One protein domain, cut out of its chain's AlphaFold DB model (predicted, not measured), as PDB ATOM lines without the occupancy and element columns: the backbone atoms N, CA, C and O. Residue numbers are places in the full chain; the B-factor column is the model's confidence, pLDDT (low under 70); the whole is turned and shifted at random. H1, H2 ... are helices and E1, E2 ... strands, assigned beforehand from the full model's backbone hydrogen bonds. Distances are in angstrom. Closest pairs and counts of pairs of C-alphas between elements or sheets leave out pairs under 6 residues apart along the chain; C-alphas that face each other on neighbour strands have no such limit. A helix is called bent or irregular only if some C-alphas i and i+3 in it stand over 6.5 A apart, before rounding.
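Overview. This is residues 2 to 67 of the 989 residues of the protein "Hypothetical protein" of Rotaria sp. Silwood2 (UniProt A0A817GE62). The model is an open arch of two small lobes: one holds helices H1 and H2, set steeply to each other with little contact, and the other holds a ribbon of two parallel strands, E1 and E2, with helix H3 between them along the chain. In the second lobe E1, the link after it, H3 and E2 make an open ring, where H3 comes near the strands at Ile 57. The printed part has 66 residues, with three named helices and two named strands in the order H1, H2, E1, H3, E2; the class is mixed, helices and strands. It is only just loose, close to compact, with a radius of gyration of the C-alphas of 13.4 A, and it spans 37 by 25 by 19 A.

Arrangement. H1, residues 2 to 8, and H2, residues 17 to 28, are close but not clearly touching; their closest C-alphas, those of Ile 2 and Lys 24, are 7.0 A apart. They run opposite ways at a steep tilt of 61 degrees. E1, residues 34 to 37, is the parallel neighbour of E2, residues 63 to 66, with 8 degrees between their directions. Across this pair, N 36 and O 64 are within hydrogen-bond range at 2.8 A, and so are N 66 and O 36 at 2.9 A. H3, residues 48 to 59, comes between them in the chain, and the three form a strand-helix-strand unit, two parallel neighbour strands joined through a helix, with a right-handed crossover. The closest C-alphas of H3 and E2 are those of Ile 57 and His 63, 7.4 A apart; those of H3 and E1 are Ile 57 and Trp 34, 7.8 A apart. H1 is apart from H3, E1 and E2, and H2 is apart from H3 and E2. In H1 and H2 every O i to N i+4 pair is within hydrogen-bond range, in H3 6 of 8.

Along the chain. H1 begins at C-alpha 2, (52.172, 121.927, 44.900), and is 10.0 A long. H2 is 16.5 A long and E1 9.7 A. H3 is 17.9 A long and only just irregular: C-alphas 49 and 52 are 7.0 A apart. E2 is 10.1 A long and ends at C-alpha 66, (67.777, 109.940, 34.101).

Size, cuts and confidence. The two C-alphas farthest apart, those of Asp 18 and Gln 44, are 38.0 A apart. The printed part has no cut. The links H2 to E1 and H3 to E2 are tight, and H1 to H2 and E1 to H3 are short. Residues 7 to 13, of which 7 and 8 belong to H1, stand free. The mean pLDDT of the printed part is 74.2, and residues 2 to 15, 28 and 30 are under 70.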
ATOM      1  N   ILE A   2      51.881 121.365  43.566       69.25
ATOM      2  CA  ILE A   2      52.172 121.927  44.900       69.25
ATOM      3  C   ILE A   2      51.407 121.181  45.998       69.25
ATOM      4  O   ILE A   2      52.025 120.731  46.949       69.25
ATOM      5  N   ASP A   3      50.115 120.917  45.795       68.38
ATOM      6  CA  ASP A   3      49.307 120.151  46.753       68.38
ATOM      7  C   ASP A   3      49.802 118.707  46.961       68.38
ATOM      8  O   ASP A   3      49.636 118.152  48.039       68.38
ATOM      9  N   ILE A   4      50.436 118.094  45.950       68.94
ATOM     10  CA  ILE A   4      51.014 116.744  46.064       68.94
ATOM     11  C   ILE A   4      52.298 116.805  46.890       68.94
ATOM     12  O   ILE A   4      52.482 115.990  47.783       68.94
ATOM     13  N   VAL A   5      53.167 117.785  46.639       68.88
ATOM     14  CA  VAL A   5      54.407 117.962  47.411       68.88
ATOM     15  C   VAL A   5      54.099 118.352  48.861       68.88
ATOM     16  O   VAL A   5      54.685 117.778  49.775       68.88
ATOM     17  N   GLU A   6      53.138 119.258  49.084       68.06
ATOM     18  CA  GLU A   6      52.637 119.613  50.421       68.06
ATOM     19  C   GLU A   6      52.089 118.377  51.150       68.06
ATOM     20  O   GLU A   6      52.390 118.177  52.324       68.06
ATOM     21  N   ARG A   7      51.328 117.521  50.458       69.00
ATOM     22  CA  ARG A   7      50.731 116.327  51.062       69.00
ATOM     23  C   ARG A   7      51.732 115.208  51.328       69.00
ATOM     24  O   ARG A   7      51.616 114.568  52.359       69.00
ATOM     25  N   GLU A   8      52.642 114.921  50.404       67.69
ATOM     26  CA  GLU A   8      53.502 113.729  50.476       67.69
ATOM     27  C   GLU A   8      54.821 113.998  51.208       67.69
ATOM     28  O   GLU A   8      55.320 113.131  51.917       67.69
ATOM     29  N   TYR A   9      55.391 115.197  51.057       60.97
ATOM     30  CA  TYR A   9      56.712 115.517  51.608       60.97
ATOM     31  C   TYR A   9      56.632 116.293  52.925       60.97
ATOM     32  O   TYR A   9      57.478 116.115  53.798       60.97
ATOM     33  N   PHE A  10      55.592 117.114  53.095       64.88
ATOM     34  CA  PHE A  10      55.371 117.926  54.296       64.88
ATOM     35  C   PHE A  10      54.188 117.428  55.146       64.88
ATOM     36  O   PHE A  10      53.717 118.139  56.025       64.88
ATOM     37  N   ALA A  11      53.731 116.188  54.931       54.16
ATOM     38  CA  ALA A  11      52.583 115.579  55.621       54.16
ATOM     39  C   ALA A  11      52.660 115.637  57.160       54.16
ATOM     40  O   ALA A  11      51.633 115.624  57.837       54.16
ATOM     41  N   CYS A  12      53.882 115.658  57.702       46.22
ATOM     42  CA  CYS A  12      54.172 115.621  59.135       46.22
ATOM     43  C   CYS A  12      54.609 116.977  59.718       46.22
ATOM     44  O   CYS A  12      54.890 117.041  60.913       46.22
ATOM     45  N   GLU A  13      54.675 118.045  58.915       55.28
ATOM     46  CA  GLU A  13      55.059 119.388  59.366       55.28
ATOM     47  C   GLU A  13      53.993 120.420  58.967       55.28
ATOM     48  O   GLU A  13      53.632 120.553  57.797       55.28
ATOM     49  N   ASP A  14      53.497 121.193  59.938       56.59
ATOM     50  CA  ASP A  14      52.572 122.299  59.678       56.59
ATOM     51  C   ASP A  14      53.315 123.455  58.990       56.59
ATOM     52  O   ASP A  14      53.759 124.407  59.634       56.59
ATOM     53  N   LEU A  15      53.440 123.386  57.660       66.75
ATOM     54  CA  LEU A  15      53.932 124.501  56.852       66.75
ATOM     55  C   LEU A  15      53.133 125.763  57.187       66.75
ATOM     56  O   LEU A  15      51.905 125.808  56.988       66.75
ATOM     57  N   THR A  16      53.838 126.794  57.660       75.56
ATOM     58  CA  THR A  16      53.229 128.085  57.965       75.56
ATOM     59  C   THR A  16      52.616 128.684  56.698       75.56
ATOM     60  O   THR A  16      52.986 128.345  55.569       75.56
ATOM     61  N   LYS A  17      51.643 129.587  56.858       74.75
ATOM     62  CA  LYS A  17      51.022 130.256  55.702       74.75
ATOM     63  C   LYS A  17      52.053 131.004  54.850       74.75
ATOM     64  O   LYS A  17      51.898 131.034  53.632       74.75
ATOM     65  N   ASP A  18      53.096 131.537  55.480       78.62
ATOM     66  CA  ASP A  18      54.163 132.277  54.807       78.62
ATOM     67  C   ASP A  18      55.071 131.335  54.005       78.62
ATOM     68  O   ASP A  18      55.380 131.629  52.852       78.62
ATOM     69  N   ASP A  19      55.406 130.157  54.543       75.31
ATOM     70  CA  ASP A  19      56.215 129.155  53.833       75.31
ATOM     71  C   ASP A  19      55.464 128.542  52.646       75.31
ATOM     72  O   ASP A  19      56.039 128.365  51.570       75.31
ATOM     73  N   ARG A  20      54.152 128.284  52.789       74.50
ATOM     74  CA  ARG A  20      53.315 127.836  51.658       74.50
ATOM     75  C   ARG A  20      53.256 128.884  50.563       74.50
ATOM     76  O   ARG A  20      53.350 128.551  49.385       74.50
ATOM     77  N   GLN A  21      53.094 130.148  50.944       79.44
ATOM     78  CA  GLN A  21      53.053 131.248  49.992       79.44
ATOM     79  C   GLN A  21      54.409 131.415  49.293       79.44
ATOM     80  O   GLN A  21      54.453 131.516  48.068       79.44
ATOM     81  N   PHE A  22      55.515 131.331  50.036       79.88
ATOM     82  CA  PHE A  22      56.873 131.368  49.496       79.88
ATOM     83  C   PHE A  22      57.139 130.214  48.522       79.88
ATOM     84  O   PHE A  22      57.641 130.438  47.419       79.88
ATOM     85  N   PHE A  23      56.772 128.984  48.888       75.88
ATOM     86  CA  PHE A  23      56.936 127.812  48.029       75.88
ATOM     87  C   PHE A  23      56.099 127.928  46.748       75.88
ATOM     88  O   PHE A  23      56.624 127.742  45.648       75.88
ATOM     89  N   LYS A  24      54.828 128.343  46.867       75.38
ATOM     90  CA  LYS A  24      53.947 128.625  45.722       75.38
ATOM     91  C   LYS A  24      54.554 129.669  44.789       75.38
ATOM     92  O   LYS A  24      54.598 129.456  43.579       75.38
ATOM     93  N   GLU A  25      55.084 130.759  45.339       79.75
ATOM     94  CA  GLU A  25      55.741 131.812  44.562       79.75
ATOM     95  C   GLU A  25      56.990 131.313  43.830       79.75
ATOM     96  O   GLU A  25      57.162 131.624  42.652       79.75
ATOM     97  N   ARG A  26      57.841 130.506  44.476       77.12
ATOM     98  CA  ARG A  26      59.052 129.946  43.849       77.12
ATOM     99  C   ARG A  26      58.735 128.946  42.736       77.12
ATOM    100  O   ARG A  26      59.378 128.999  41.685       77.12
ATOM    101  N   CYS A  27      57.727 128.090  42.923       71.06
ATOM    102  CA  CYS A  27      57.232 127.195  41.874       71.06
ATOM    103  C   CYS A  27      56.689 127.984  40.671       71.06
ATOM    104  O   CYS A  27      57.048 127.682  39.536       71.06
ATOM    105  N   CYS A  28      55.893 129.035  40.904       68.38
ATOM    106  CA  CYS A  28      55.367 129.888  39.832       68.38
ATOM    107  C   CYS A  28      56.450 130.724  39.126       68.38
ATOM    108  O   CYS A  28      56.294 131.058  37.954       68.38
ATOM    109  N   GLN A  29      57.548 131.054  39.812       72.75
ATOM    110  CA  GLN A  29      58.692 131.784  39.250       72.75
ATOM    111  C   GLN A  29      59.671 130.882  38.477       72.75
ATOM    112  O   GLN A  29      60.675 131.377  37.967       72.75
ATOM    113  N   GLY A  30      59.406 129.571  38.386       68.19
ATOM    114  CA  GLY A  30      60.244 128.624  37.647       68.19
ATOM    115  C   GLY A  30      61.619 128.387  38.276       68.19
ATOM    116  O   GLY A  30      62.523 127.922  37.596       68.19
ATOM    117  N   GLN A  31      61.809 128.693  39.562       75.06
ATOM    118  CA  GLN A  31      63.106 128.588  40.251       75.06
ATOM    119  C   GLN A  31      63.368 127.200  40.867       75.06
ATOM    120  O   GLN A  31      64.209 127.061  41.751       75.06
ATOM    121  N   VAL A  32      62.641 126.175  40.419       79.00
ATOM    122  CA  VAL A  32      62.728 124.799  40.927       79.00
ATOM    123  C   VAL A  32      63.327 123.904  39.845       79.00
ATOM    124  O   VAL A  32      62.833 123.905  38.718       79.00
ATOM    125  N   LEU A  33      64.382 123.157  40.189       83.12
ATOM    126  CA  LEU A  33      64.965 122.111  39.345       83.12
ATOM    127  C   LEU A  33      64.332 120.763  39.693       83.12
ATOM    128  O   LEU A  33      64.437 120.309  40.830       83.12
ATOM    129  N   TRP A  34      63.726 120.109  38.708       83.25
ATOM    130  CA  TRP A  34      63.147 118.775  38.865       83.25
ATOM    131  C   TRP A  34      64.140 117.698  38.422       83.25
ATOM    132  O   TRP A  34      64.688 117.784  37.329       83.25
ATOM    133  N   ILE A  35      64.369 116.673  39.244       84.69
ATOM    134  CA  ILE A  35      65.176 115.501  38.869       84.69
ATOM    135  C   ILE A  35      64.242 114.293  38.820       84.69
ATOM    136  O   ILE A  35      63.661 113.918  39.835       84.69
ATOM    137  N   LEU A  36      64.080 113.718  37.632       80.12
ATOM    138  CA  LEU A  36      63.241 112.555  37.366       80.12
ATOM    139  C   LEU A  36      64.144 111.340  37.136       80.12
ATOM    140  O   LEU A  36      64.605 111.121  36.014       80.12
ATOM    141  N   ASP A  37      64.413 110.586  38.203       82.00
ATOM    142  CA  ASP A  37      65.239 109.378  38.149       82.00
ATOM    143  C   ASP A  37      64.409 108.118  37.903       82.00
ATOM    144  O   ASP A  37      63.343 107.948  38.492       82.00
ATOM    145  N   GLY A  38      64.877 107.259  36.995       80.38
ATOM    146  CA  GLY A  38      64.188 106.025  36.616       80.38
ATOM    147  C   GLY A  38      62.915 106.243  35.792       80.38
ATOM    148  O   GLY A  38      61.931 105.531  35.980       80.38
ATOM    149  N   TYR A  39      62.899 107.220  34.874       77.69
ATOM    150  CA  TYR A  39      61.722 107.511  34.032       77.69
ATOM    151  C   TYR A  39      61.160 106.281  33.296       77.69
ATOM    152  O   TYR A  39      59.943 106.146  33.129       77.69
ATOM    153  N   ASP A  40      62.033 105.360  32.886       75.75
ATOM    154  CA  ASP A  40      61.643 104.133  32.201       75.75
ATOM    155  C   ASP A  40      60.747 103.203  33.024       75.75
ATOM    156  O   ASP A  40      60.018 102.397  32.445       75.75
ATOM    157  N   GLU A  41      60.743 103.330  34.350       78.38
ATOM    158  CA  GLU A  41      60.022 102.418  35.239       78.38
ATOM    159  C   GLU A  41      58.516 102.702  35.316       78.38
ATOM    160  O   GLU A  41      57.737 101.798  35.620       78.38
ATOM    161  N   PHE A  42      58.075 103.928  35.009       73.69
ATOM    162  CA  PHE A  42      56.677 104.336  35.221       73.69
ATOM    163  C   PHE A  42      55.987 104.972  34.006       73.69
ATOM    164  O   PHE A  42      54.760 105.097  34.006       73.69
ATOM    165  N   VAL A  43      56.717 105.326  32.942       72.25
ATOM    166  CA  VAL A  43      56.162 106.005  31.753       72.25
ATOM    167  C   VAL A  43      55.007 105.249  31.076       72.25
ATOM    168  O   VAL A  43      54.106 105.869  30.512       72.25
ATOM    169  N   GLN A  44      54.990 103.915  31.146       72.88
ATOM    170  CA  GLN A  44      53.955 103.101  30.495       72.88
ATOM    171  C   GLN A  44      52.617 103.087  31.254       72.88
ATOM    172  O   GLN A  44      51.592 102.782  30.654       72.88
ATOM    173  N   ASN A  45      52.611 103.447  32.543       76.56
ATOM    174  CA  ASN A  45      51.455 103.326  33.435       76.56
ATOM    175  C   ASN A  45      51.243 104.599  34.274       76.56
ATOM    176  O   ASN A  45      51.058 104.527  35.489       76.56
ATOM    177  N   ILE A  46      51.270 105.778  33.644       75.19
ATOM    178  CA  ILE A  46      51.025 107.044  34.352       75.19
ATOM    179  C   ILE A  46      49.537 107.134  34.750       75.19
ATOM    180  O   ILE A  46      48.674 107.136  33.862       75.19
ATOM    181  N   PRO A  47      49.207 107.253  36.054       74.94
ATOM    182  CA  PRO A  47      47.834 107.442  36.513       74.94
ATOM    183  C   PRO A  47      47.199 108.684  35.887       74.94
ATOM    184  O   PRO A  47      47.836 109.730  35.787       74.94
ATOM    185  N   GLU A  48      45.923 108.599  35.512       76.38
ATOM    186  CA  GLU A  48      45.224 109.662  34.774       76.38
ATOM    187  C   GLU A  48      45.240 111.015  35.504       76.38
ATOM    188  O   GLU A  48      45.433 112.051  34.884       76.38
ATOM    189  N   GLN A  49      45.190 110.989  36.837       73.62
ATOM    190  CA  GLN A  49      45.255 112.163  37.718       73.62
ATOM    191  C   GLN A  49      46.627 112.864  37.727       73.62
ATOM    192  O   GLN A  49      46.735 114.004  38.177       73.62
ATOM    193  N   LEU A  50      47.687 112.180  37.286       74.75
ATOM    194  CA  LEU A  50      49.060 112.692  37.269       74.75
ATOM    195  C   LEU A  50      49.542 113.051  35.862       74.75
ATOM    196  O   LEU A  50      50.597 113.675  35.741       74.75
ATOM    197  N   LYS A  51      48.785 112.710  34.810       78.31
ATOM    198  CA  LYS A  51      49.139 113.044  33.422       78.31
ATOM    199  C   LYS A  51      49.351 114.545  33.245       78.31
ATOM    200  O   LYS A  51      50.430 114.948  32.822       78.31
ATOM    201  N   ASP A  52      48.399 115.355  33.706       75.94
ATOM    202  CA  ASP A  52      48.468 116.821  33.634       75.94
ATOM    203  C   ASP A  52      49.679 117.388  34.397       75.94
ATOM    204  O   ASP A  52      50.265 118.402  34.019       75.94
ATOM    205  N   VAL A  53      50.087 116.719  35.483       77.44
ATOM    206  CA  VAL A  53      51.242 117.125  36.294       77.44
ATOM    207  C   VAL A  53      52.544 116.871  35.541       77.44
ATOM    208  O   VAL A  53      53.392 117.759  35.499       77.44
ATOM    209  N   PHE A  54      52.708 115.692  34.937       77.50
ATOM    210  CA  PHE A  54      53.895 115.377  34.144       77.50
ATOM    211  C   PHE A  54      53.959 116.210  32.861       77.50
ATOM    212  O   PHE A  54      55.024 116.741  32.556       77.50
ATOM    213  N   GLU A  55      52.830 116.416  32.172       77.31
ATOM    214  CA  GLU A  55      52.746 117.344  31.035       77.31
ATOM    215  C   GLU A  55      53.211 118.752  31.416       77.31
ATOM    216  O   GLU A  55      53.967 119.373  30.670       77.31
ATOM    217  N   TYR A  56      52.840 119.230  32.606       76.56
ATOM    218  CA  TYR A  56      53.324 120.506  33.118       76.56
ATOM    219  C   TYR A  56      54.836 120.496  33.414       76.56
ATOM    220  O   TYR A  56      55.517 121.444  33.033       76.56
ATOM    221  N   ILE A  57      55.394 119.444  34.041       78.81
ATOM    222  CA  ILE A  57      56.850 119.348  34.311       78.81
ATOM    223  C   ILE A  57      57.647 119.396  33.007       78.81
ATOM    224  O   ILE A  57      58.624 120.141  32.931       78.81
ATOM    225  N   TYR A  58      57.216 118.669  31.971       75.25
ATOM    226  CA  TYR A  58      57.896 118.662  30.671       75.25
ATOM    227  C   TYR A  58      57.890 120.025  29.978       75.25
ATOM    228  O   TYR A  58      58.781 120.317  29.184       75.25
ATOM    229  N   GLN A  59      56.910 120.877  30.282       73.81
ATOM    230  CA  GLN A  59      56.861 122.249  29.776       73.81
ATOM    231  C   GLN A  59      57.782 123.204  30.555       73.81
ATOM    232  O   GLN A  59      58.019 124.326  30.105       73.81
ATOM    233  N   THR A  60      58.321 122.791  31.708       74.88
ATOM    234  CA  THR A  60      59.279 123.606  32.467       74.88
ATOM    235  C   THR A  60      60.677 123.531  31.857       74.88
ATOM    236  O   THR A  60      61.118 122.482  31.404       74.88
ATOM    237  N   GLN A  61      61.431 124.632  31.895       71.31
ATOM    238  CA  GLN A  61      62.809 124.657  31.380       71.31
ATOM    239  C   GLN A  61      63.844 124.021  32.330       71.31
ATOM    240  O   GLN A  61      64.993 123.840  31.944       71.31
ATOM    241  N   ASN A  62      63.449 123.674  33.561       83.75
ATOM    242  CA  ASN A  62      64.358 123.267  34.633       83.75
ATOM    243  C   ASN A  62      64.058 121.839  35.102       83.75
ATOM    244  O   ASN A  62      63.565 121.631  36.212       83.75
ATOM    245  N   HIS A  63      64.363 120.846  34.265       85.19
ATOM    246  CA  HIS A  63      64.274 119.439  34.647       85.19
ATOM    247  C   HIS A  63      65.412 118.587  34.061       85.19
ATOM    248  O   HIS A  63      65.914 118.860  32.972       85.19
ATOM    249  N   ILE A  64      65.828 117.556  34.801       86.12
ATOM    250  CA  ILE A  64      66.796 116.529  34.401       86.12
ATOM    251  C   ILE A  64      66.083 115.182  34.443       86.12
ATOM    252  O   ILE A  64      65.420 114.867  35.429       86.12
ATOM    253  N   LEU A  65      66.251 114.384  33.391       83.50
ATOM    254  CA  LEU A  65      65.679 113.048  33.283       83.50
ATOM    255  C   LEU A  65      66.804 112.018  33.177       83.50
ATOM    256  O   LEU A  65      67.610 112.074  32.247       83.50
ATOM    257  N   THR A  66      66.849 111.076  34.116       83.38
ATOM    258  CA  THR A  66      67.777 109.940  34.101       83.38
ATOM    259  C   THR A  66      66.991 108.656  33.874       83.38
ATOM    260  O   THR A  66      65.962 108.401  34.494       83.38
ATOM    261  N   SER A  67      67.424 107.878  32.885       77.50
ATOM    262  CA  SER A  67      66.670 106.728  32.388       77.50
ATOM    263  C   SER A  67      67.552 105.864  31.507       77.50
ATOM    264  O   SER A  67      68.555 106.328  30.954       77.50
TER     265      SER A  67